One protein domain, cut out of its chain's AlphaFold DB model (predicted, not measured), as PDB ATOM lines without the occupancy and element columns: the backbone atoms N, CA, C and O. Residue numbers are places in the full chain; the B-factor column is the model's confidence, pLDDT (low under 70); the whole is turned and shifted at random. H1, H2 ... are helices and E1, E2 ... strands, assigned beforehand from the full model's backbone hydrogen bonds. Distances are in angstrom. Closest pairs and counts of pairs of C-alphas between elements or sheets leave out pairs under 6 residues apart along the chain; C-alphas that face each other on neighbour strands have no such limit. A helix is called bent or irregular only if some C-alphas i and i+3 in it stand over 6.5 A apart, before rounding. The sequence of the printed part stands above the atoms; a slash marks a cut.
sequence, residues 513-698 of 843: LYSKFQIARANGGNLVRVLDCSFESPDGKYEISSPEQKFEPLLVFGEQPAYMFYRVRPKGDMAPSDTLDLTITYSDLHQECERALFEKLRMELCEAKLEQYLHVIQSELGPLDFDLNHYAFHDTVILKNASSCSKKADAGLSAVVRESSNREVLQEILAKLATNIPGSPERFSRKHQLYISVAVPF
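What this domain is: This is residues 513 to 698 of the 843 residues of an uncharacterized protein of Clavispora lusitaniae (strain ATCC 42720) (UniProt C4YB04). Two lobes stand end to end in a rod: a sandwich of two strongly twisted sheets, E4 E2 E6 E7 and E1 E5 E3, and a helical lobe in which the hairpins H1-H2 and H4-H5 pack together, with H3 near the junction. H1 follows E6 straight out of the sandwich, and the chain comes back through residues 675 to 687 to E7, beside E6. The printed part has 186 residues, in the order E1 E2 E3 E4 E5 E6 H1 H2 H3 H4 H5 E7; both sheets are antiparallel and the class is mixed, helices and strands. It is loose, with a radius of gyration of the C-alphas of 22.6 A, and spans 76 by 27 by 26 A.

Where its parts are: Find C-alpha 513 at (92.330, 154.351, 156.268); from there E1 runs 25.5 A to residue 521. Next come E2, residues 528 to 536, which bends by 61 degrees at residue 531, E3, 542 to 545, E4, 554 to 556, E5, 562 to 570, 26.0 A, and E6, 579 to 588, 27.9 A. At C-alpha 589, (104.221, 174.601, 180.548), H1 begins and runs 28.7 A to residue 608. Then read H2, 611 to 620, irregular with C-alphas 612 and 615 7.3 A apart, H3, 628 to 634, H4, 642 to 656, 21.0 A, and H5, 660 to 674, 22.8 A. E7, 688 to 695, ends at (92.425, 166.733, 153.447).

How they stand to each other: In the sandwich, two sheets face to face, the facing parts are 10.4 A centre to centre. Look for N 534 and O 583, 2.9 A, between E2 and E6; N 582 and O 692, 2.9 A, between E6 and E7; and N 554 and O 530, 2.9 A, between E4 and E2. In the other sheet, look for N 515 and O 566, 2.9 A, within hydrogen-bond range between E1 and E5, and N 543 and O 569, 2.8 A, within hydrogen-bond range between E5 and E3. H1, the hub, only grazes the first sheet with residues 589 to 591, and H3 only grazes it with 628 to 632. H1 touches H3 with residues 589 to 593 alone, closest at the C-alphas of Leu 589 and Leu 628, 6.5 A. H1 and H2 form a helical hairpin, at a tilt of 37 degrees, only just steep. H1 touches H5 at a shallow tilt of 32 degrees, opposite ways, the closest C-alphas being Glu 604 and Ile 669, 7.1 A. The hairpin H4 and H5 has a shallow tilt of 20 degrees; H2 touches H4 at Glu 620 and Ala 649, C-alphas 4.8 A apart. Every O i to N i+4 pair is within hydrogen-bond range in H1 and H3; H2 has 4 of 6, H4 and H5 9 of 11 each.

The domain as a whole: The farthest C-alphas, Asp 573 and Ser 660, are 76.4 A apart. The printed part has no cut, and the link H5 to E7 is long, at 13 residues. Within it, residues 677 to 678 pair antiparallel with 636 to 637. Look for pLDDT under 70 at residues 523 to 525, 548 to 550 and 681 to 685; the mean of the printed part is 86.6.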
ATOM      1  N   LEU A 513      91.130 153.537 156.267       91.00
ATOM      2  CA  LEU A 513      92.330 154.351 156.268       91.00
ATOM      3  C   LEU A 513      92.764 154.537 157.722       91.00
ATOM      4  O   LEU A 513      91.940 154.853 158.576       91.00
ATOM      5  N   TYR A 514      94.037 154.299 158.016       92.88
ATOM      6  CA  TYR A 514      94.607 154.585 159.326       92.88
ATOM      7  C   TYR A 514      95.451 155.849 159.233       92.88
ATOM      8  O   TYR A 514      96.491 155.839 158.581       92.88
ATOM      9  N   SER A 515      95.009 156.908 159.900       93.12
ATOM     10  CA  SER A 515      95.719 158.184 159.959       93.12
ATOM     11  C   SER A 515      96.482 158.267 161.275       93.12
ATOM     12  O   SER A 515      95.897 158.204 162.362       93.12
ATOM     13  N   LYS A 516      97.808 158.363 161.173       93.69
ATOM     14  CA  LYS A 516      98.737 158.537 162.287       93.69
ATOM     15  C   LYS A 516      99.162 160.000 162.347       93.69
ATOM     16  O   LYS A 516      99.918 160.458 161.495       93.69
ATOM     17  N   PHE A 517      98.722 160.703 163.381       92.94
ATOM     18  CA  PHE A 517      99.141 162.068 163.672       92.94
ATOM     19  C   PHE A 517     100.330 162.040 164.623       92.94
ATOM     20  O   PHE A 517     100.247 161.472 165.710       92.94
ATOM     21  N   GLN A 518     101.435 162.650 164.217       93.00
ATOM     22  CA  GLN A 518     102.571 162.932 165.078       93.00
ATOM     23  C   GLN A 518     102.477 164.388 165.527       93.00
ATOM     24  O   GLN A 518     102.611 165.302 164.717       93.00
ATOM     25  N   ILE A 519     102.255 164.588 166.822       91.69
ATOM     26  CA  ILE A 519     102.190 165.895 167.468       91.69
ATOM     27  C   ILE A 519     103.548 166.129 168.122       91.69
ATOM     28  O   ILE A 519     103.897 165.518 169.134       91.69
ATOM     29  N   ALA A 520     104.337 166.986 167.496       89.25
ATOM     30  CA  ALA A 520     105.631 167.420 167.977       89.25
ATOM     31  C   ALA A 520     105.571 168.895 168.380       89.25
ATOM     32  O   ALA A 520     104.598 169.612 168.154       89.25
ATOM     33  N   ARG A 521     106.658 169.355 168.974       86.62
ATOM     34  CA  ARG A 521     106.881 170.754 169.308       86.62
ATOM     35  C   ARG A 521     107.414 171.502 168.087       86.62
ATOM     36  O   ARG A 521     108.340 171.014 167.440       86.62
ATOM     37  N   ALA A 522     106.884 172.690 167.815       82.12
ATOM     38  CA  ALA A 522     107.392 173.530 166.729       82.12
ATOM     39  C   ALA A 522     108.718 174.226 167.090       82.12
ATOM     40  O   ALA A 522     109.646 174.233 166.285       82.12
ATOM     41  N   ASN A 523     108.845 174.734 168.323       69.75
ATOM     42  CA  ASN A 523     110.005 175.514 168.774       69.75
ATOM     43  C   ASN A 523     110.864 174.784 169.808       69.75
ATOM     44  O   ASN A 523     110.355 174.296 170.801       69.75
ATOM     45  N   GLY A 524     112.188 174.794 169.646       59.41
ATOM     46  CA  GLY A 524     113.175 174.034 170.429       59.41
ATOM     47  C   GLY A 524     113.203 174.168 171.969       59.41
ATOM     48  O   GLY A 524     113.959 173.422 172.596       59.41
ATOM     49  N   GLY A 525     112.417 175.055 172.589       65.38
ATOM     50  CA  GLY A 525     112.493 175.385 174.023       65.38
ATOM     51  C   GLY A 525     111.335 174.893 174.903       65.38
ATOM     52  O   GLY A 525     111.584 174.425 176.010       65.38
ATOM     53  N   ASN A 526     110.089 174.933 174.421       72.50
ATOM     54  CA  ASN A 526     108.918 174.828 175.306       72.50
ATOM     55  C   ASN A 526     108.363 173.401 175.380       72.50
ATOM     56  O   ASN A 526     108.287 172.698 174.373       72.50
ATOM     57  N   LEU A 527     107.968 172.965 176.576       85.00
ATOM     58  CA  LEU A 527     107.248 171.708 176.778       85.00
ATOM     59  C   LEU A 527     105.750 171.968 176.681       85.00
ATOM     60  O   LEU A 527     105.237 172.900 177.299       85.00
ATOM     61  N   VAL A 528     105.053 171.125 175.926       88.31
ATOM     62  CA  VAL A 528     103.610 171.259 175.708       88.31
ATOM     63  C   VAL A 528     102.897 170.051 176.290       88.31
ATOM     64  O   VAL A 528     103.349 168.913 176.140       88.31
ATOM     65  N   ARG A 529     101.765 170.294 176.946       88.56
ATOM     66  CA  ARG A 529     100.857 169.254 177.424       88.56
ATOM     67  C   ARG A 529      99.616 169.239 176.549       88.56
ATOM     68  O   ARG A 529      98.855 170.201 176.525       88.56
ATOM     69  N   VAL A 530      99.400 168.141 175.836       90.94
ATOM     70  CA  VAL A 530      98.161 167.912 175.090       90.94
ATOM     71  C   VAL A 530      97.104 167.462 176.088       90.94
ATOM     72  O   VAL A 530      97.313 166.493 176.810       90.94
ATOM     73  N   LEU A 531      95.995 168.190 176.157       89.75
ATOM     74  CA  LEU A 531      94.889 167.962 177.088       89.75
ATOM     75  C   LEU A 531      93.745 167.183 176.452       89.75
ATOM     76  O   LEU A 531      93.042 166.474 177.163       89.75
ATOM     77  N   ASP A 532      93.552 167.350 175.145       90.19
ATOM     78  CA  ASP A 532      92.561 166.625 174.356       90.19
ATOM     79  C   ASP A 532      92.930 166.671 172.867       90.19
ATOM     80  O   ASP A 532      93.617 167.593 172.414       90.19
ATOM     81  N   CYS A 533      92.475 165.686 172.101       90.88
ATOM     82  CA  CYS A 533      92.661 165.630 170.656       90.88
ATOM     83  C   CYS A 533      91.466 164.913 170.032       90.88
ATOM     84  O   CYS A 533      91.241 163.733 170.306       90.88
ATOM     85  N   SER A 534      90.720 165.626 169.191       90.75
ATOM     86  CA  SER A 534      89.559 165.110 168.476       90.75
ATOM     87  C   SER A 534      89.793 165.139 166.969       90.75
ATOM     88  O   SER A 534      90.461 166.027 166.434       90.75
ATOM     89  N   PHE A 535      89.254 164.130 166.285       92.12
ATOM     90  CA  PHE A 535      89.284 164.025 164.833       92.12
ATOM     91  C   PHE A 535      87.895 163.642 164.338       92.12
ATOM     92  O   PHE A 535      87.417 162.535 164.603       92.12
ATOM     93  N   GLU A 536      87.225 164.578 163.672       91.31
ATOM     94  CA  GLU A 536      85.794 164.498 163.383       91.31
ATOM     95  C   GLU A 536      85.496 164.696 161.892       91.31
ATOM     96  O   GLU A 536      86.281 165.269 161.137       91.31
ATOM     97  N   SER A 537      84.353 164.163 161.448       90.06
ATOM     98  CA  SER A 537      83.853 164.338 160.084       90.06
ATOM     99  C   SER A 537      82.707 165.350 160.110       90.06
ATOM    100  O   SER A 537      81.621 164.977 160.564       90.06
ATOM    101  N   PRO A 538      82.905 166.584 159.606       84.69
ATOM    102  CA  PRO A 538      81.898 167.650 159.683       84.69
ATOM    103  C   PRO A 538      80.570 167.251 159.033       84.69
ATOM    104  O   PRO A 538      79.495 167.430 159.599       84.69
ATOM    105  N   ASP A 539      80.665 166.612 157.865       84.19
ATOM    106  CA  ASP A 539      79.518 166.208 157.047       84.19
ATOM    107  C   ASP A 539      78.985 164.805 157.397       84.19
ATOM    108  O   ASP A 539      78.054 164.305 156.763       84.19
ATOM    109  N   GLY A 540      79.620 164.099 158.341       83.81
ATOM    110  CA  GLY A 540      79.274 162.721 158.712       83.81
ATOM    111  C   GLY A 540      79.507 161.660 157.621       83.81
ATOM    112  O   GLY A 540      79.134 160.495 157.819       83.81
ATOM    113  N   LYS A 541      80.130 162.031 156.490       87.25
ATOM    114  CA  LYS A 541      80.477 161.140 155.363       87.25
ATOM    115  C   LYS A 541      81.468 160.040 155.750       87.25
ATOM    116  O   LYS A 541      81.487 158.986 155.112       87.25
ATOM    117  N   TYR A 542      82.262 160.264 156.794       89.81
ATOM    118  CA  TYR A 542      83.276 159.331 157.266       89.81
ATOM    119  C   TYR A 542      82.948 158.848 158.683       89.81
ATOM    120  O   TYR A 542      82.562 159.617 159.560       89.81
ATOM    121  N   GLU A 543      83.083 157.544 158.915       91.88
ATOM    122  CA  GLU A 543      83.100 156.956 160.252       91.88
ATOM    123  C   GLU A 543      84.535 157.006 160.784       91.88
ATOM    124  O   GLU A 543      85.425 156.351 160.237       91.88
ATOM    125  N   ILE A 544      84.756 157.775 161.850       92.06
ATOM    126  CA  ILE A 544      86.054 157.873 162.520       92.06
ATOM    127  C   ILE A 544      85.974 157.108 163.836       92.06
ATOM    128  O   ILE A 544      85.019 157.235 164.596       92.06
ATOM    129  N   SER A 545      86.984 156.283 164.086       90.06
ATOM    130  CA  SER A 545      87.124 155.512 165.319       90.06
ATOM    131  C   SER A 545      88.514 155.723 165.909       90.06
ATOM    132  O   SER A 545      89.512 155.651 165.193       90.06
ATOM    133  N   SER A 546      88.561 155.977 167.213       86.81
ATOM    134  CA  SER A 546      89.768 156.107 168.030       86.81
ATOM    135  C   SER A 546      89.807 154.993 169.091       86.81
ATOM    136  O   SER A 546      88.807 154.294 169.286       86.81
ATOM    137  N   PRO A 547      90.950 154.762 169.760       81.00
ATOM    138  CA  PRO A 547      91.013 153.853 170.906       81.00
ATOM    139  C   PRO A 547      90.035 154.279 172.021       81.00
ATOM    140  O   PRO A 547      89.973 155.455 172.354       81.00
ATOM    141  N   GLU A 548      89.309 153.336 172.639       65.88
ATOM    142  CA  GLU A 548      88.264 153.598 173.664       65.88
ATOM    143  C   GLU A 548      88.783 154.159 175.011       65.88
ATOM    144  O   GLU A 548      88.021 154.318 175.968       65.88
ATOM    145  N   GLN A 549      90.079 154.441 175.132       65.00
ATOM    146  CA  GLN A 549      90.665 154.918 176.381       65.00
ATOM    147  C   GLN A 549      90.331 156.399 176.599       65.00
ATOM    148  O   GLN A 549      90.428 157.212 175.681       65.00
ATOM    149  N   LYS A 550      89.957 156.764 177.835       67.81
ATOM    150  CA  LYS A 550      89.831 158.176 178.223       67.81
ATOM    151  C   LYS A 550      91.162 158.878 177.956       67.81
ATOM    152  O   LYS A 550      92.199 158.378 178.383       67.81
ATOM    153  N   PHE A 551      91.112 160.011 177.262       72.75
ATOM    154  CA  PHE A 551      92.300 160.800 176.974       72.75
ATOM    155  C   PHE A 551      92.907 161.313 178.288       72.75
ATOM    156  O   PHE A 551      92.259 162.050 179.032       72.75
ATOM    157  N   GLU A 552      94.131 160.887 178.592       80.31
ATOM    158  CA  GLU A 552      94.922 161.425 179.699       80.31
ATOM    159  C   GLU A 552      95.883 162.489 179.155       80.31
ATOM    160  O   GLU A 552      96.437 162.294 178.069       80.31
ATOM    161  N   PRO A 553      96.104 163.606 179.878       85.88
ATOM    162  CA  PRO A 553      97.016 164.644 179.426       85.88
ATOM    163  C   PRO A 553      98.411 164.097 179.103       85.88
ATOM    164  O   PRO A 553      99.072 163.508 179.958       85.88
ATOM    165  N   LEU A 554      98.869 164.327 177.876       87.62
ATOM    166  CA  LEU A 554     100.114 163.778 177.351       87.62
ATOM    167  C   LEU A 554     101.172 164.874 177.224       87.62
ATOM    168  O   LEU A 554     100.942 165.907 176.597       87.62
ATOM    169  N   LEU A 555     102.348 164.642 177.803       88.56
ATOM    170  CA  LEU A 555     103.490 165.547 177.680       88.56
ATOM    171  C   LEU A 555     104.248 165.277 176.378       88.56
ATOM    172  O   LEU A 555     104.634 164.143 176.100       88.56
ATOM    173  N   VAL A 556     104.483 166.335 175.605       87.81
ATOM    174  CA  VAL A 556     105.249 166.299 174.357       87.81
ATOM    175  C   VAL A 556     106.647 166.841 174.629       87.81
ATOM    176  O   VAL A 556     106.828 168.041 174.851       87.81
ATOM    177  N   PHE A 557     107.645 165.956 174.604       81.94
ATOM    178  CA  PHE A 557     109.053 166.324 174.768       81.94
ATOM    179  C   PHE A 557     109.715 166.550 173.406       81.94
ATOM    180  O   PHE A 557     109.261 166.043 172.381       81.94
ATOM    181  N   GLY A 558     110.840 167.273 173.388       71.50
ATOM    182  CA  GLY A 558     111.561 167.580 172.147       71.50
ATOM    183  C   GLY A 558     111.976 166.345 171.334       71.50
ATOM    184  O   GLY A 558     111.884 166.372 170.112       71.50
ATOM    185  N   GLU A 559     112.385 165.263 172.000       78.75
ATOM    186  CA  GLU A 559     112.787 164.001 171.352       78.75
ATOM    187  C   GLU A 559     111.677 162.935 171.346       78.75
ATOM    188  O   GLU A 559     111.832 161.885 170.725       78.75
ATOM    189  N   GLN A 560     110.555 163.185 172.028       84.88
ATOM    190  CA  GLN A 560     109.451 162.231 172.172       84.88
ATOM    191  C   GLN A 560     108.132 162.905 171.778       84.88
ATOM    192  O   GLN A 560     107.440 163.463 172.636       84.88
ATOM    193  N   PRO A 561     107.789 162.892 170.476       88.56
ATOM    194  CA  PRO A 561     106.508 163.398 170.017       88.56
ATOM    195  C   PRO A 561     105.365 162.487 170.475       88.56
ATOM    196  O   PRO A 561     105.531 161.278 170.652       88.56
ATOM    197  N   ALA A 562     104.181 163.072 170.609       89.31
ATOM    198  CA  ALA A 562     102.952 162.334 170.839       89.31
ATOM    199  C   ALA A 562     102.433 161.730 169.529       89.31
ATOM    200  O   ALA A 562     102.531 162.347 168.468       89.31
ATOM    201  N   TYR A 563     101.843 160.538 169.603       90.12
ATOM    202  CA  TYR A 563     101.233 159.878 168.451       90.12
ATOM    203  C   TYR A 563      99.765 159.585 168.712       90.12
ATOM    204  O   TYR A 563      99.429 158.968 169.721       90.12
ATOM    205  N   MET A 564      98.913 159.969 167.766       90.12
ATOM    206  CA  MET A 564      97.488 159.677 167.797       90.12
ATOM    207  C   MET A 564      97.083 158.895 166.552       90.12
ATOM    208  O   MET A 564      97.508 159.215 165.443       90.12
ATOM    209  N   PHE A 565      96.273 157.856 166.740       91.56
ATOM    210  CA  PHE A 565      95.851 156.963 165.667       91.56
ATOM    211  C   PHE A 565      94.338 156.985 165.529       91.56
ATOM    212  O   PHE A 565      93.618 156.720 166.491       91.56
ATOM    213  N   TYR A 566      93.875 157.221 164.307       92.69
ATOM    214  CA  TYR A 566      92.463 157.165 163.962       92.69
ATOM    215  C   TYR A 566      92.241 156.201 162.807       92.69
ATOM    216  O   TYR A 566      93.022 156.148 161.858       92.69
ATOM    217  N   ARG A 567      91.152 155.436 162.882       93.44
ATOM    218  CA  ARG A 567      90.667 154.602 161.784       93.44
ATOM    219  C   ARG A 567      89.471 155.289 161.140       93.44
ATOM    220  O   ARG A 567      88.426 155.421 161.776       93.44
ATOM    221  N   VAL A 568      89.626 155.646 159.875       92.38
ATOM    222  CA  VAL A 568      88.646 156.330 159.033       92.38
ATOM    223  C   VAL A 568      88.025 155.331 158.055       92.38
ATOM    224  O   VAL A 568      88.732 154.549 157.412       92.38
ATOM    225  N   ARG A 569      86.698 155.341 157.923       90.38
ATOM    226  CA  ARG A 569      85.966 154.560 156.917       90.38
ATOM    227  C   ARG A 569      84.989 155.447 156.145       90.38
ATOM    228  O   ARG A 569      84.159 156.098 156.779       90.38
ATOM    229  N   PRO A 570      85.029 155.463 154.807       87.44
ATOM    230  CA  PRO A 570      84.035 156.184 154.021       87.44
ATOM    231  C   PRO A 570      82.670 155.482 154.108       87.44
ATOM    232  O   PRO A 570      82.591 154.258 153.990       87.44
ATOM    233  N   LYS A 571      81.589 156.247 154.307       83.62
ATOM    234  CA  LYS A 571      80.197 155.753 154.236       83.62
ATOM    235  C   LYS A 571      79.569 155.938 152.847       83.62
ATOM    236  O   LYS A 571      78.525 155.349 152.581       83.62
ATOM    237  N   GLY A 572      80.188 156.744 151.986       77.19
ATOM    238  CA  GLY A 572      79.725 157.067 150.635       77.19
ATOM    239  C   GLY A 572      80.882 157.432 149.700       77.19
ATOM    240  O   GLY A 572      82.028 157.073 149.974       77.19
ATOM    241  N   ASP A 573      80.570 158.127 148.606       77.44
ATOM    242  CA  ASP A 573      81.559 158.557 147.610       77.44
ATOM    243  C   ASP A 573      82.506 159.630 148.172       77.44
ATOM    244  O   ASP A 573      82.087 160.492 148.949       77.44
ATOM    245  N   MET A 574      83.777 159.575 147.760       81.00
ATOM    246  CA  MET A 574      84.826 160.491 148.219       81.00
ATOM    247  C   MET A 574      85.132 161.571 147.176       81.00
ATOM    248  O   MET A 574      85.419 161.267 146.012       81.00
ATOM    249  N   ALA A 575      85.157 162.827 147.614       80.62
ATOM    250  CA  ALA A 575      85.535 163.974 146.794       80.62
ATOM    251  C   ALA A 575      86.955 164.469 147.143       80.62
ATOM    252  O   ALA A 575      87.376 164.350 148.292       80.62
ATOM    253  N   PRO A 576      87.704 165.073 146.197       79.56
ATOM    254  CA  PRO A 576      89.026 165.639 146.488       79.56
ATOM    255  C   PRO A 576      88.969 166.826 147.459       79.56
ATOM    256  O   PRO A 576      89.979 167.181 148.056       79.56
ATOM    257  N   SER A 577      87.802 167.466 147.577       83.19
ATOM    258  CA  SER A 577      87.545 168.572 148.500       83.19
ATOM    259  C   SER A 577      87.148 168.112 149.903       83.19
ATOM    260  O   SER A 577      86.905 168.960 150.758       83.19
ATOM    261  N   ASP A 578      87.000 166.804 150.135       87.50
ATOM    262  CA  ASP A 578      86.608 166.302 151.447       87.50
ATOM    263  C   ASP A 578      87.724 166.567 152.465       87.50
ATOM    264  O   ASP A 578      88.900 166.252 152.249       87.50
ATOM    265  N   THR A 579      87.329 167.135 153.601       90.62
ATOM    266  CA  THR A 579      88.219 167.457 154.714       90.62
ATOM    267  C   THR A 579      87.658 166.908 156.019       90.62
ATOM    268  O   THR A 579      86.453 166.678 156.158       90.62
ATOM    269  N   LEU A 580      88.558 166.640 156.956       91.94
ATOM    270  CA  LEU A 580      88.270 166.172 158.303       91.94
ATOM    271  C   LEU A 580      88.865 167.155 159.305       91.94
ATOM    272  O   LEU A 580      89.954 167.687 159.086       91.94
ATOM    273  N   ASP A 581      88.173 167.364 160.416       92.94
ATOM    274  CA  ASP A 581      88.536 168.388 161.387       92.94
ATOM    275  C   ASP A 581      89.369 167.767 162.499       92.94
ATOM    276  O   ASP A 581      88.883 166.942 163.275       92.94
ATOM    277  N   LEU A 582      90.637 168.168 162.584       93.44
ATOM    278  CA  LEU A 582      91.522 167.836 163.692       93.44
ATOM    279  C   LEU A 582      91.568 169.018 164.661       93.44
ATOM    280  O   LEU A 582      92.050 170.094 164.304       93.44
ATOM    281  N   THR A 583      91.127 168.804 165.899       93.44
ATOM    282  CA  THR A 583      91.217 169.802 166.972       93.44
ATOM    283  C   THR A 583      92.093 169.277 168.098       93.44
ATOM    284  O   THR A 583      91.821 168.229 168.676       93.44
ATOM    285  N   ILE A 584      93.145 170.019 168.439       92.75
ATOM    286  CA  ILE A 584      94.067 169.674 169.525       92.75
ATOM    287  C   ILE A 584      93.974 170.751 170.593       92.75
ATOM    288  O   ILE A 584      94.296 171.908 170.332       92.75
ATOM    289  N   THR A 585      93.575 170.368 171.802       92.62
ATOM    290  CA  THR A 585      93.583 171.255 172.967       92.62
ATOM    291  C   THR A 585      94.865 171.024 173.757       92.62
ATOM    292  O   THR A 585      95.169 169.890 174.126       92.62
ATOM    293  N   TYR A 586      95.620 172.080 174.042       91.12
ATOM    294  CA  TYR A 586      96.919 171.989 174.704       91.12
ATOM    295  C   TYR A 586      97.188 173.172 175.641       91.12
ATOM    296  O   TYR A 586      96.480 174.182 175.630       91.12
ATOM    297  N   SER A 587      98.223 173.031 176.466       89.88
ATOM    298  CA  SER A 587      98.772 174.095 177.305       89.88
ATOM    299  C   SER A 587     100.302 174.121 177.236       89.88
ATOM    300  O   SER A 587     100.951 173.080 177.097       89.88
ATOM    301  N   ASP A 588     100.880 175.321 177.297       87.69
ATOM    302  CA  ASP A 588     102.331 175.535 177.335       87.69
ATOM    303  C   ASP A 588     102.799 175.590 178.797       87.69
ATOM    304  O   ASP A 588     102.358 176.448 179.567       87.69
ATOM    305  N   LEU A 589     103.701 174.681 179.181       88.06
ATOM    306  CA  LEU A 589     104.221 174.601 180.548       88.06
ATOM    307  C   LEU A 589     105.008 175.852 180.947       88.06
ATOM    308  O   LEU A 589     105.036 176.194 182.129       88.06
ATOM    309  N   HIS A 590     105.655 176.527 179.995       88.56
ATOM    310  CA  HIS A 590     106.372 177.772 180.263       88.56
ATOM    311  C   HIS A 590     105.386 178.873 180.668       88.56
ATOM    312  O   HIS A 590     105.541 179.457 181.738       88.56
ATOM    313  N   GLN A 591     104.289 179.037 179.921       86.56
ATOM    314  CA  GLN A 591     103.217 179.983 180.262       86.56
ATOM    315  C   GLN A 591     102.495 179.624 181.574       86.56
ATOM    316  O   GLN A 591     102.050 180.519 182.297       86.56
ATOM    317  N   GLU A 592     102.350 178.332 181.896       88.25
ATOM    318  CA  GLU A 592     101.836 177.881 183.200       88.25
ATOM    319  C   GLU A 592     102.760 178.329 184.348       88.25
ATOM    320  O   GLU A 592     102.282 178.874 185.349       88.25
ATOM    321  N   CYS A 593     104.079 178.161 184.185       89.81
ATOM    322  CA  CYS A 593     105.082 178.590 185.162       89.81
ATOM    323  C   CYS A 593     105.117 180.115 185.325       89.81
ATOM    324  O   CYS A 593     105.105 180.606 186.456       89.81
ATOM    325  N   GLU A 594     105.126 180.863 184.217       89.75
ATOM    326  CA  GLU A 594     105.083 182.330 184.232       89.75
ATOM    327  C   GLU A 594     103.850 182.843 184.970       89.75
ATOM    328  O   GLU A 594     103.957 183.731 185.814       89.75
ATOM    329  N   ARG A 595     102.678 182.253 184.714       87.38
ATOM    330  CA  ARG A 595     101.443 182.640 185.399       87.38
ATOM    331  C   ARG A 595     101.533 182.406 186.901       87.38
ATOM    332  O   ARG A 595     101.257 183.329 187.658       87.38
ATOM    333  N   ALA A 596     101.950 181.215 187.328       89.19
ATOM    334  CA  ALA A 596     102.088 180.902 188.751       89.19
ATOM    335  C   ALA A 596     103.087 181.844 189.451       89.19
ATOM    336  O   ALA A 596     102.852 182.289 190.576       89.19
ATOM    337  N   LEU A 597     104.181 182.193 188.764       91.62
ATOM    338  CA  LEU A 597     105.156 183.167 189.240       91.62
ATOM    339  C   LEU A 597     104.535 184.563 189.406       91.62
ATOM    340  O   LEU A 597     104.657 185.167 190.473       91.62
ATOM    341  N   PHE A 598     103.867 185.080 188.373       90.19
ATOM    342  CA  PHE A 598     103.304 186.431 188.398       90.19
ATOM    343  C   PHE A 598     102.067 186.560 189.289       90.19
ATOM    344  O   PHE A 598     101.870 187.620 189.876       90.19
ATOM    345  N   GLU A 599     101.277 185.499 189.463       89.00
ATOM    346  CA  GLU A 599     100.208 185.436 190.466       89.00
ATOM    347  C   GLU A 599     100.785 185.550 191.879       89.00
ATOM    348  O   GLU A 599     100.320 186.378 192.663       89.00
ATOM    349  N   LYS A 600     101.845 184.793 192.193       89.75
ATOM    350  CA  LYS A 600     102.525 184.899 193.492       89.75
ATOM    351  C   LYS A 600     103.102 186.299 193.712       89.75
ATOM    352  O   LYS A 600     102.870 186.884 194.766       89.75
ATOM    353  N   LEU A 601     103.808 186.852 192.721       91.38
ATOM    354  CA  LEU A 601     104.354 188.211 192.805       91.38
ATOM    355  C   LEU A 601     103.255 189.254 193.008       91.38
ATOM    356  O   LEU A 601     103.401 190.133 193.851       91.38
ATOM    357  N   ARG A 602     102.140 189.141 192.280       90.00
ATOM    358  CA  ARG A 602     100.988 190.028 192.447       90.00
ATOM    359  C   ARG A 602     100.443 189.961 193.872       90.00
ATOM    360  O   ARG A 602     100.238 191.011 194.463       90.00
ATOM    361  N   MET A 603     100.256 188.765 194.431       90.25
ATOM    362  CA  MET A 603      99.772 188.596 195.806       90.25
ATOM    363  C   MET A 603     100.712 189.242 196.833       90.25
ATOM    364  O   MET A 603     100.252 190.004 197.680       90.25
ATOM    365  N   GLU A 604     102.024 189.012 196.725       91.56
ATOM    366  CA  GLU A 604     103.006 189.611 197.641       91.56
ATOM    367  C   GLU A 604     103.074 191.144 197.510       91.56
ATOM    368  O   GLU A 604     103.168 191.855 198.513       91.56
ATOM    369  N   LEU A 605     102.973 191.679 196.288       91.44
ATOM    370  CA  LEU A 605     102.932 193.125 196.049       91.44
ATOM    371  C   LEU A 605     101.627 193.758 196.552       91.44
ATOM    372  O   LEU A 605     101.668 194.864 197.090       91.44
ATOM    373  N   CYS A 606     100.487 193.071 196.421       89.81
ATOM    374  CA  CYS A 606      99.207 193.490 196.997       89.81
ATOM    375  C   CYS A 606      99.293 193.606 198.525       89.81
ATOM    376  O   CYS A 606      98.911 194.631 199.090       89.81
ATOM    377  N   GLU A 607      99.847 192.592 199.198       92.00
ATOM    378  CA  GLU A 607     100.047 192.606 200.655       92.00
ATOM    379  C   GLU A 607     100.955 193.762 201.102       92.00
ATOM    380  O   GLU A 607     100.679 194.416 202.111       92.00
ATOM    381  N   ALA A 608     101.991 194.065 200.316       90.75
ATOM    382  CA  ALA A 608     102.903 195.177 200.561       90.75
ATOM    383  C   ALA A 608     102.360 196.557 200.132       90.75
ATOM    384  O   ALA A 608     102.994 197.566 200.432       90.75
ATOM    385  N   LYS A 609     101.203 196.630 199.450       89.50
ATOM    386  CA  LYS A 609     100.658 197.842 198.794       89.50
ATOM    387  C   LYS A 609     101.582 198.448 197.725       89.50
ATOM    388  O   LYS A 609     101.577 199.655 197.502       89.50
ATOM    389  N   LEU A 610     102.348 197.604 197.039       89.56
ATOM    390  CA  LEU A 610     103.339 197.967 196.016       89.56
ATOM    391  C   LEU A 610     102.960 197.439 194.620       89.56
ATOM    392  O   LEU A 610     103.816 197.259 193.756       89.56
ATOM    393  N   GLU A 611     101.665 197.210 194.389       87.00
ATOM    394  CA  GLU A 611     101.093 196.662 193.145       87.00
ATOM    395  C   GLU A 611     101.538 197.421 191.888       87.00
ATOM    396  O   GLU A 611     101.757 196.807 190.847       87.00
ATOM    397  N   GLN A 612     101.742 198.737 192.005       86.44
ATOM    398  CA  GLN A 612     102.160 199.625 190.914       86.44
ATOM    399  C   GLN A 612     103.476 199.217 190.238       86.44
ATOM    400  O   GLN A 612     103.701 199.541 189.078       86.44
ATOM    401  N   TYR A 613     104.334 198.461 190.930       89.69
ATOM    402  CA  TYR A 613     105.622 198.018 190.396       89.69
ATOM    403  C   TYR A 613     105.570 196.648 189.701       89.69
ATOM    404  O   TYR A 613     106.590 196.201 189.177       89.69
ATOM    405  N   LEU A 614     104.414 195.971 189.653       89.69
ATOM    406  CA  LEU A 614     104.291 194.635 189.052       89.69
ATOM    407  C   LEU A 614     104.734 194.612 187.582       89.69
ATOM    408  O   LEU A 614     105.465 193.709 187.178       89.69
ATOM    409  N   HIS A 615     104.318 195.602 186.789       87.69
ATOM    410  CA  HIS A 615     104.657 195.670 185.366       87.69
ATOM    411  C   HIS A 615     106.111 196.068 185.118       87.69
ATOM    412  O   HIS A 615     106.740 195.531 184.206       87.69
ATOM    413  N   VAL A 616     106.671 196.917 185.985       88.81
ATOM    414  CA  VAL A 616     108.111 197.210 185.997       88.81
ATOM    415  C   VAL A 616     108.890 195.911 186.206       88.81
ATOM    416  O   VAL A 616     109.766 195.574 185.419       88.81
ATOM    417  N   ILE A 617     108.509 195.117 187.212       90.19
ATOM    418  CA  ILE A 617     109.143 193.825 187.496       90.19
ATOM    419  C   ILE A 617     108.984 192.865 186.308       90.19
ATOM    420  O   ILE A 617     109.963 192.262 185.882       90.19
ATOM    421  N   GLN A 618     107.781 192.738 185.743       88.69
ATOM    422  CA  GLN A 618     107.525 191.881 184.577       88.69
ATOM    423  C   GLN A 618     108.424 192.224 183.386       88.69
ATOM    424  O   GLN A 618     108.977 191.318 182.764       88.69
ATOM    425  N   SER A 619     108.595 193.512 183.091       86.25
ATOM    426  CA  SER A 619     109.443 193.966 181.989       86.25
ATOM    427  C   SER A 619     110.935 193.742 182.276       86.25
ATOM    428  O   SER A 619     111.683 193.302 181.399       86.25
ATOM    429  N   GLU A 620     111.365 193.960 183.520       87.75
ATOM    430  CA  GLU A 620     112.781 193.941 183.897       87.75
ATOM    431  C   GLU A 620     113.338 192.550 184.241       87.75
ATOM    432  O   GLU A 620     114.552 192.337 184.169       87.75
ATOM    433  N   LEU A 621     112.492 191.560 184.551       87.06
ATOM    434  CA  LEU A 621     112.936 190.187 184.847       87.06
ATOM    435  C   LEU A 621     113.676 189.521 183.670       87.06
ATOM    436  O   LEU A 621     114.523 188.649 183.893       87.06
ATOM    437  N   GLY A 622     113.421 189.961 182.431       82.81
ATOM    438  CA  GLY A 622     114.025 189.393 181.225       82.81
ATOM    439  C   GLY A 622     113.555 187.956 180.931       82.81
ATOM    440  O   GLY A 622     112.492 187.556 181.397       82.81
ATOM    441  N   PRO A 623     114.316 187.168 180.143       87.25
ATOM    442  CA  PRO A 623     113.913 185.811 179.778       87.25
ATOM    443  C   PRO A 623     113.947 184.882 180.998       87.25
ATOM    444  O   PRO A 623     114.986 184.722 181.643       87.25
ATOM    445  N   LEU A 624     112.813 184.253 181.298       91.06
ATOM    446  CA  LEU A 624     112.642 183.357 182.441       91.06
ATOM    447  C   LEU A 624     112.996 181.913 182.050       91.06
ATOM    448  O   LEU A 624     112.383 181.345 181.142       91.06
ATOM    449  N   ASP A 625     113.979 181.316 182.735       91.19
ATOM    450  CA  ASP A 625     114.416 179.929 182.510       91.19
ATOM    451  C   ASP A 625     113.908 179.017 183.633       91.19
ATOM    452  O   ASP A 625     114.483 178.942 184.726       91.19
ATOM    453  N   PHE A 626     112.798 178.334 183.369       91.75
ATOM    454  CA  PHE A 626     112.159 177.428 184.318       91.75
ATOM    455  C   PHE A 626     112.676 175.990 184.193       91.75
ATOM    456  O   PHE A 626     112.997 175.493 183.110       91.75
ATOM    457  N   ASP A 627     112.683 175.253 185.306       91.50
ATOM    458  CA  ASP A 627     112.799 173.794 185.269       91.50
ATOM    459  C   ASP A 627     111.462 173.144 184.891       91.50
ATOM    460  O   ASP A 627     110.711 172.637 185.726       91.50
ATOM    461  N   LEU A 628     111.169 173.173 183.592       89.06
ATOM    462  CA  LEU A 628     109.932 172.640 183.029       89.06
ATOM    463  C   LEU A 628     109.773 171.126 183.258       89.06
ATOM    464  O   LEU A 628     108.652 170.652 183.423       89.06
ATOM    465  N   ASN A 629     110.875 170.365 183.304       88.38
ATOM    466  CA  ASN A 629     110.824 168.930 183.588       88.38
ATOM    467  C   ASN A 629     110.409 168.686 185.038       88.38
ATOM    468  O   ASN A 629     109.540 167.859 185.299       88.38
ATOM    469  N   HIS A 630     110.996 169.425 185.982       88.94
ATOM    470  CA  HIS A 630     110.605 169.327 187.384       88.94
ATOM    471  C   HIS A 630     109.137 169.724 187.585       88.94
ATOM    472  O   HIS A 630     108.388 168.996 188.240       88.94
ATOM    473  N   TYR A 631     108.708 170.823 186.957       89.81
ATOM    474  CA  TYR A 631     107.319 171.272 187.000       89.81
ATOM    475  C   TYR A 631     106.349 170.215 186.455       89.81
ATOM    476  O   TYR A 631     105.330 169.933 187.082       89.81
ATOM    477  N   ALA A 632     106.695 169.560 185.342       85.88
ATOM    478  CA  ALA A 632     105.854 168.550 184.708       85.88
ATOM    479  C   ALA A 632     105.504 167.353 185.615       85.88
ATOM    480  O   ALA A 632     104.413 166.801 185.472       85.88
ATOM    481  N   PHE A 633     106.402 166.958 186.530       85.38
ATOM    482  CA  PHE A 633     106.214 165.796 187.414       85.38
ATOM    483  C   PHE A 633     105.825 166.151 188.855       85.38
ATOM    484  O   PHE A 633     105.116 165.376 189.495       85.38
ATOM    485  N   HIS A 634     106.301 167.282 189.383       87.12
ATOM    486  CA  HIS A 634     106.147 167.647 190.800       87.12
ATOM    487  C   HIS A 634     105.208 168.827 191.043       87.12
ATOM    488  O   HIS A 634     104.827 169.074 192.186       87.12
ATOM    489  N   ASP A 635     104.819 169.537 189.983       86.62
ATOM    490  CA  ASP A 635     103.956 170.716 190.046       86.62
ATOM    491  C   ASP A 635     104.466 171.842 190.952       86.62
ATOM    492  O   ASP A 635     103.729 172.565 191.627       86.62
ATOM    493  N   THR A 636     105.784 171.969 190.966       90.81
ATOM    494  CA  THR A 636     106.527 173.007 191.665       90.81
ATOM    495  C   THR A 636     107.354 173.765 190.643       90.81
ATOM    496  O   THR A 636     108.141 173.182 189.899       90.81
ATOM    497  N   VAL A 637     107.149 175.074 190.576       92.06
ATOM    498  CA  VAL A 637     107.860 175.968 189.666       92.06
ATOM    499  C   VAL A 637     109.194 176.342 190.305       92.06
ATOM    500  O   VAL A 637     109.246 176.841 191.433       92.06
ATOM    501  N   ILE A 638     110.274 176.086 189.567       92.38
ATOM    502  CA  ILE A 638     111.646 176.433 189.937       92.38
ATOM    503  C   ILE A 638     112.229 177.293 188.820       92.38
ATOM    504  O   ILE A 638     112.270 176.869 187.665       92.38
ATOM    505  N   LEU A 639     112.696 178.490 189.171       92.81
ATOM    506  CA  LEU A 639     113.355 179.417 188.254       92.81
ATOM    507  C   LEU A 639     114.879 179.261 188.373       92.81
ATOM    508  O   LEU A 639     115.473 179.630 189.387       92.81
ATOM    509  N   LYS A 640     115.534 178.717 187.341       91.69
ATOM    510  CA  LYS A 640     116.979 178.407 187.358       91.69
ATOM    511  C   LYS A 640     117.843 179.662 187.389       91.69
ATOM    512  O   LYS A 640     118.887 179.685 188.035       91.69
ATOM    513  N   ASN A 641     117.402 180.716 186.707       93.12
ATOM    514  CA  ASN A 641     118.106 181.991 186.601       93.12
ATOM    515  C   ASN A 641     117.603 183.057 187.594       93.12
ATOM    516  O   ASN A 641     117.887 184.244 187.406       93.12
ATOM    517  N   ALA A 642     116.936 182.651 188.684       90.88
ATOM    518  CA  ALA A 642     116.313 183.554 189.656       90.88
ATOM    519  C   ALA A 642     117.247 184.667 190.155       90.88
ATOM    520  O   ALA A 642     116.852 185.832 190.198       90.88
ATOM    521  N   SER A 643     118.507 184.351 190.470       89.06
ATOM    522  CA  SER A 643     119.477 185.346 190.949       89.06
ATOM    523  C   SER A 643     119.830 186.406 189.904       89.06
ATOM    524  O   SER A 643     120.101 187.549 190.261       89.06
ATOM    525  N   SER A 644     119.859 186.037 188.620       89.44
ATOM    526  CA  SER A 644     120.126 186.978 187.526       89.44
ATOM    527  C   SER A 644     118.914 187.872 187.277       89.44
ATOM    528  O   SER A 644     119.067 189.088 187.184       89.44
ATOM    529  N   CYS A 645     117.716 187.281 187.237       90.25
ATOM    530  CA  CYS A 645     116.457 188.007 187.075       90.25
ATOM    531  C   CYS A 645     116.230 189.001 188.222       90.25
ATOM    532  O   CYS A 645     115.923 190.160 187.969       90.25
ATOM    533  N   SER A 646     116.483 188.586 189.468       90.19
ATOM    534  CA  SER A 646     116.350 189.452 190.650       90.19
ATOM    535  C   SER A 646     117.280 190.666 190.583       90.19
ATOM    536  O   SER A 646     116.853 191.783 190.845       90.19
ATOM    537  N   LYS A 647     118.549 190.470 190.191       89.12
ATOM    538  CA  LYS A 647     119.518 191.571 190.048       89.12
ATOM    539  C   LYS A 647     119.133 192.542 188.937       89.12
ATOM    540  O   LYS A 647     119.321 193.744 189.094       89.12
ATOM    541  N   LYS A 648     118.627 192.022 187.815       89.06
ATOM    542  CA  LYS A 648     118.185 192.851 186.691       89.06
ATOM    543  C   LYS A 648     116.945 193.668 187.067       89.06
ATOM    544  O   LYS A 648     116.952 194.880 186.883       89.06
ATOM    545  N   ALA A 649     115.958 193.026 187.692       88.69
ATOM    546  CA  ALA A 649     114.770 193.693 188.213       88.69
ATOM    547  C   ALA A 649     115.111 194.768 189.261       88.69
ATOM    548  O   ALA A 649     114.575 195.866 189.180       88.69
ATOM    549  N   ASP A 650     116.040 194.514 190.191       88.69
ATOM    550  CA  ASP A 650     116.478 195.526 191.170       88.69
ATOM    551  C   ASP A 650     117.170 196.731 190.506       88.69
ATOM    552  O   ASP A 650     116.935 197.876 190.898       88.69
ATOM    553  N   ALA A 651     117.978 196.499 189.466       86.00
ATOM    554  CA  ALA A 651     118.595 197.582 188.705       86.00
ATOM    555  C   ALA A 651     117.538 198.461 188.012       86.00
ATOM    556  O   ALA A 651     117.598 199.685 188.144       86.00
ATOM    557  N   GLY A 652     116.543 197.859 187.354       83.94
ATOM    558  CA  GLY A 652     115.435 198.591 186.732       83.94
ATOM    559  C   GLY A 652     114.568 199.336 187.750       83.94
ATOM    560  O   GLY A 652     114.291 200.524 187.591       83.94
ATOM    561  N   LEU A 653     114.228 198.694 188.872       86.81
ATOM    562  CA  LEU A 653     113.478 199.326 189.962       86.81
ATOM    563  C   LEU A 653     114.229 200.508 190.580       86.81
ATOM    564  O   LEU A 653     113.597 201.487 190.963       86.81
ATOM    565  N   SER A 654     115.562 200.471 190.641       84.25
ATOM    566  CA  SER A 654     116.347 201.595 191.164       84.25
ATOM    567  C   SER A 654     116.189 202.887 190.350       84.25
ATOM    568  O   SER A 654     116.349 203.975 190.904       84.25
ATOM    569  N   ALA A 655     115.831 202.770 189.067       82.56
ATOM    570  CA  ALA A 655     115.564 203.906 188.194       82.56
ATOM    571  C   ALA A 655     114.131 204.455 188.333       82.56
ATOM    572  O   ALA A 655     113.911 205.613 187.994       82.56
ATOM    573  N   VAL A 656     113.183 203.662 188.853       84.38
ATOM    574  CA  VAL A 656     111.739 203.989 188.900       84.38
ATOM    575  C   VAL A 656     111.235 204.278 190.321       84.38
ATOM    576  O   VAL A 656     110.299 205.051 190.509       84.38
ATOM    577  N   VAL A 657     111.836 203.671 191.345       85.69
ATOM    578  CA  VAL A 657     111.384 203.780 192.738       85.69
ATOM    579  C   VAL A 657     112.064 204.965 193.428       85.69
ATOM    580  O   VAL A 657     113.273 204.948 193.659       85.69
ATOM    581  N   ARG A 658     111.267 205.968 193.819       82.81
ATOM    582  CA  ARG A 658     111.729 207.163 194.547       82.81
ATOM    583  C   ARG A 658     112.066 206.893 196.016       82.81
ATOM    584  O   ARG A 658     113.045 207.419 196.537       82.81
ATOM    585  N   GLU A 659     111.246 206.100 196.707       84.75
ATOM    586  CA  GLU A 659     111.354 205.885 198.156       84.75
ATOM    587  C   GLU A 659     112.256 204.696 198.512       84.75
ATOM    588  O   GLU A 659     112.016 203.562 198.092       84.75
ATOM    589  N   SER A 660     113.259 204.929 199.365       84.69
ATOM    590  CA  SER A 660     114.192 203.882 199.807       84.69
ATOM    591  C   SER A 660     113.505 202.751 200.578       84.69
ATOM    592  O   SER A 660     113.872 201.594 200.404       84.69
ATOM    593  N   SER A 661     112.473 203.057 201.368       87.94
ATOM    594  CA  SER A 661     111.712 202.058 202.132       87.94
ATOM    595  C   SER A 661     111.000 201.054 201.222       87.94
ATOM    596  O   SER A 661     111.063 199.850 201.457       87.94
ATOM    597  N   ASN A 662     110.372 201.528 200.139       88.50
ATOM    598  CA  ASN A 662     109.698 200.654 199.173       88.50
ATOM    599  C   ASN A 662     110.709 199.775 198.434       88.50
ATOM    600  O   ASN A 662     110.429 198.615 198.142       88.50
ATOM    601  N   ARG A 663     111.914 200.301 198.183       87.69
ATOM    602  CA  ARG A 663     112.999 199.546 197.553       87.69
ATOM    603  C   ARG A 663     113.448 198.355 198.400       87.69
ATOM    604  O   ARG A 663     113.625 197.274 197.848       87.69
ATOM    605  N   GLU A 664     113.601 198.525 199.712       89.19
ATOM    606  CA  GLU A 664     113.984 197.428 200.616       89.19
ATOM    607  C   GLU A 664     112.950 196.290 200.590       89.19
ATOM    608  O   GLU A 664     113.314 195.121 200.455       89.19
ATOM    609  N   VAL A 665     111.657 196.631 200.617       91.75
ATOM    610  CA  VAL A 665     110.563 195.647 200.534       91.75
ATOM    611  C   VAL A 665     110.554 194.934 199.177       91.75
ATOM    612  O   VAL A 665     110.414 193.713 199.116       91.75
ATOM    613  N   LEU A 666     110.752 195.663 198.073       90.81
ATOM    614  CA  LEU A 666     110.823 195.073 196.731       90.81
ATOM    615  C   LEU A 666     112.017 194.122 196.582       90.81
ATOM    616  O   LEU A 666     111.879 193.063 195.974       90.81
ATOM    617  N   GLN A 667     113.170 194.454 197.169       90.12
ATOM    618  CA  GLN A 667     114.337 193.570 197.187       90.12
ATOM    619  C   GLN A 667     114.059 192.265 197.941       90.12
ATOM    620  O   GLN A 667     114.477 191.197 197.489       90.12
ATOM    621  N   GLU A 668     113.315 192.325 199.048       90.38
ATOM    622  CA  GLU A 668     112.897 191.132 199.788       90.38
ATOM    623  C   GLU A 668     111.944 190.250 198.963       90.38
ATOM    624  O   GLU A 668     112.117 189.030 198.914       90.38
ATOM    625  N   ILE A 669     110.981 190.855 198.258       91.19
ATOM    626  CA  ILE A 669     110.062 190.138 197.358       91.19
ATOM    627  C   ILE A 669     110.837 189.483 196.203       91.19
ATOM    628  O   ILE A 669     110.648 188.299 195.921       91.19
ATOM    629  N   LEU A 670     111.770 190.203 195.570       90.38
ATOM    630  CA  LEU A 670     112.605 189.653 194.497       90.38
ATOM    631  C   LEU A 670     113.509 188.516 194.993       90.38
ATOM    632  O   LEU A 670     113.689 187.527 194.286       90.38
ATOM    633  N   ALA A 671     114.027 188.578 196.221       89.06
ATOM    634  CA  ALA A 671     114.822 187.487 196.788       89.06
ATOM    635  C   ALA A 671     114.026 186.171 196.900       89.06
ATOM    636  O   ALA A 671     114.593 185.081 196.757       89.06
ATOM    637  N   LYS A 672     112.700 186.249 197.081       88.06
ATOM    638  CA  LYS A 672     111.817 185.073 197.123       88.06
ATOM    639  C   LYS A 672     111.610 184.416 195.756       88.06
ATOM    640  O   LYS A 672     111.108 183.292 195.724       88.06
ATOM    641  N   LEU A 673     112.054 185.015 194.647       85.19
ATOM    642  CA  LEU A 673     112.067 184.369 193.323       85.19
ATOM    643  C   LEU A 673     112.902 183.082 193.295       85.19
ATOM    644  O   LEU A 673     112.651 182.202 192.479       85.19
ATOM    645  N   ALA A 674     113.887 182.959 194.191       85.62
ATOM    646  CA  ALA A 674     114.704 181.756 194.332       85.62
ATOM    647  C   ALA A 674     113.996 180.616 195.094       85.62
ATOM    648  O   ALA A 674     114.534 179.514 195.189       85.62
ATOM    649  N   THR A 675     112.819 180.872 195.673       88.88
ATOM    650  CA  THR A 675     112.049 179.858 196.405       88.88
ATOM    651  C   THR A 675     111.171 179.044 195.463       88.88
ATOM    652  O   THR A 675     110.700 179.549 194.448       88.88
ATOM    653  N   ASN A 676     110.903 177.789 195.827       88.50
ATOM    654  CA  ASN A 676     109.971 176.950 195.080       88.50
ATOM    655  C   ASN A 676     108.564 177.552 195.150       88.50
ATOM    656  O   ASN A 676     108.052 177.844 196.235       88.50
ATOM    657  N   ILE A 677     107.937 177.720 193.993       87.75
ATOM    658  CA  ILE A 677     106.589 178.272 193.878       87.75
ATOM    659  C   ILE A 677     105.636 177.099 193.623       87.75
ATOM    660  O   ILE A 677     105.900 176.298 192.725       87.75
ATOM    661  N   PRO A 678     104.560 176.929 194.408       85.12
ATOM    662  CA  PRO A 678     103.576 175.898 194.108       85.12
ATOM    663  C   PRO A 678     102.916 176.213 192.762       85.12
ATOM    664  O   PRO A 678     102.619 177.373 192.475       85.12
ATOM    665  N   GLY A 679     102.678 175.199 191.933       75.69
ATOM    666  CA  GLY A 679     101.921 175.389 190.703       75.69
ATOM    667  C   GLY A 679     100.517 175.917 190.994       75.69
ATOM    668  O   GLY A 679      99.893 175.520 191.983       75.69
ATOM    669  N   SER A 680     100.026 176.808 190.130       70.94
ATOM    670  CA  SER A 680      98.708 177.438 190.280       70.94
ATOM    671  C   SER A 680      97.606 176.368 190.391       70.94
ATOM    672  O   SER A 680      97.692 175.344 189.715       70.94
ATOM    673  N   PRO A 681      96.566 176.542 191.228       61.09
ATOM    674  CA  PRO A 681      95.410 175.637 191.260       61.09
ATOM    675  C   PRO A 681      94.608 175.663 189.942       61.09
ATOM    676  O   PRO A 681      93.888 174.718 189.626       61.09
ATOM    677  N   GLU A 682      94.794 176.713 189.143       61.06
ATOM    678  CA  GLU A 682      94.136 177.010 187.871       61.06
ATOM    679  C   GLU A 682      94.971 176.588 186.640       61.06
ATOM    680  O   GLU A 682      95.019 177.257 185.603       61.06
ATOM    681  N   ARG A 683      95.646 175.432 186.735       59.06
ATOM    682  CA  ARG A 683      96.615 174.927 185.728       59.06
ATOM    683  C   ARG A 683      96.066 174.925 184.302       59.06
ATOM    684  O   ARG A 683      96.785 175.221 183.356       59.06
ATOM    685  N   PHE A 684      94.772 174.638 184.157       63.94
ATOM    686  CA  PHE A 684      94.104 174.486 182.865       63.94
ATOM    687  C   PHE A 684      93.133 175.623 182.520       63.94
ATOM    688  O   PHE A 684      92.306 175.437 181.628       63.94
ATOM    689  N   SER A 685      93.183 176.772 183.203       61.28
ATOM    690  CA  SER A 685      92.235 177.870 182.950       61.28
ATOM    691  C   SER A 685      92.413 178.502 181.565       61.28
ATOM    692  O   SER A 685      91.433 178.870 180.922       61.28
ATOM    693  N   ARG A 686      93.652 178.577 181.055       70.19
ATOM    694  CA  ARG A 686      93.960 179.126 179.725       70.19
ATOM    695  C   ARG A 686      94.408 178.005 178.793       70.19
ATOM    696  O   ARG A 686      95.577 177.626 178.792       70.19
ATOM    697  N   LYS A 687      93.451 177.443 178.057       85.12
ATOM    698  CA  LYS A 687      93.681 176.380 177.071       85.12
ATOM    699  C   LYS A 687      93.834 176.990 175.688       85.12
ATOM    700  O   LYS A 687      93.071 177.888 175.329       85.12
ATOM    701  N   HIS A 688      94.772 176.451 174.924       88.75
ATOM    702  CA  HIS A 688      94.932 176.757 173.511       88.75
ATOM    703  C   HIS A 688      94.340 175.621 172.684       88.75
ATOM    704  O   HIS A 688      94.420 174.454 173.066       88.75
ATOM    705  N   GLN A 689      93.735 175.959 171.556       92.19
ATOM    706  CA  GLN A 689      93.170 175.025 170.596       92.19
ATOM    707  C   GLN A 689      93.829 175.263 169.248       92.19
ATOM    708  O   GLN A 689      93.816 176.378 168.737       92.19
ATOM    709  N   LEU A 690      94.399 174.214 168.667       92.06
ATOM    710  CA  LEU A 690      94.874 174.221 167.292       92.06
ATOM    711  C   LEU A 690      93.892 173.430 166.438       92.06
ATOM    712  O   LEU A 690      93.688 172.238 166.668       92.06
ATOM    713  N   TYR A 691      93.292 174.113 165.471       92.81
ATOM    714  CA  TYR A 691      92.346 173.550 164.522       92.81
ATOM    715  C   TYR A 691      92.992 173.427 163.142       92.81
ATOM    716  O   TYR A 691      93.546 174.392 162.600       92.81
ATOM    717  N   ILE A 692      92.913 172.226 162.573       91.44
ATOM    718  CA  ILE A 692      93.468 171.893 161.264       91.44
ATOM    719  C   ILE A 692      92.405 171.166 160.451       91.44
ATOM    720  O   ILE A 692      91.928 170.105 160.848       91.44
ATOM    721  N   SER A 693      92.095 171.711 159.278       91.50
ATOM    722  CA  SER A 693      91.311 171.013 158.261       91.50
ATOM    723  C   SER A 693      92.242 170.087 157.471       91.50
ATOM    724  O   SER A 693      93.132 170.538 156.745       91.50
ATOM    725  N   VAL A 694      92.097 168.781 157.679       90.88
ATOM    726  CA  VAL A 694      92.945 167.732 157.102       90.88
ATOM    727  C   VAL A 694      92.274 167.189 155.845       90.88
ATOM    728  O   VAL A 694      91.174 166.648 155.912       90.88
ATOM    729  N   ALA A 695      92.930 167.308 154.692       89.31
ATOM    730  CA  ALA A 695      92.425 166.733 153.447       89.31
ATOM    731  C   ALA A 695      92.442 165.198 153.496       89.31
ATOM    732  O   ALA A 695      93.420 164.598 153.944       89.31
ATOM    733  N   VAL A 696      91.382 164.556 153.000       87.88
ATOM    734  CA  VAL A 696      91.325 163.090 152.916       87.88
ATOM    735  C   VAL A 696      92.155 162.613 151.716       87.88
ATOM    736  O   VAL A 696      91.880 163.017 150.582       87.88
ATOM    737  N   PRO A 697      93.165 161.747 151.907       87.56
ATOM    738  CA  PRO A 697      93.968 161.248 150.799       87.56
ATOM    739  C   PRO A 697      93.174 160.242 149.948       87.56
ATOM    740  O   PRO A 697      92.338 159.488 150.450       87.56
ATOM    741  N   PHE A 698      93.483 160.170 148.652       85.00
ATOM    742  CA  PHE A 698      92.831 159.267 147.698       85.00
ATOM    743  C   PHE A 698      93.848 158.435 146.907       85.00
ATOM    744  O   PHE A 698      94.959 158.883 146.617       85.00
TER     745      PHE A 698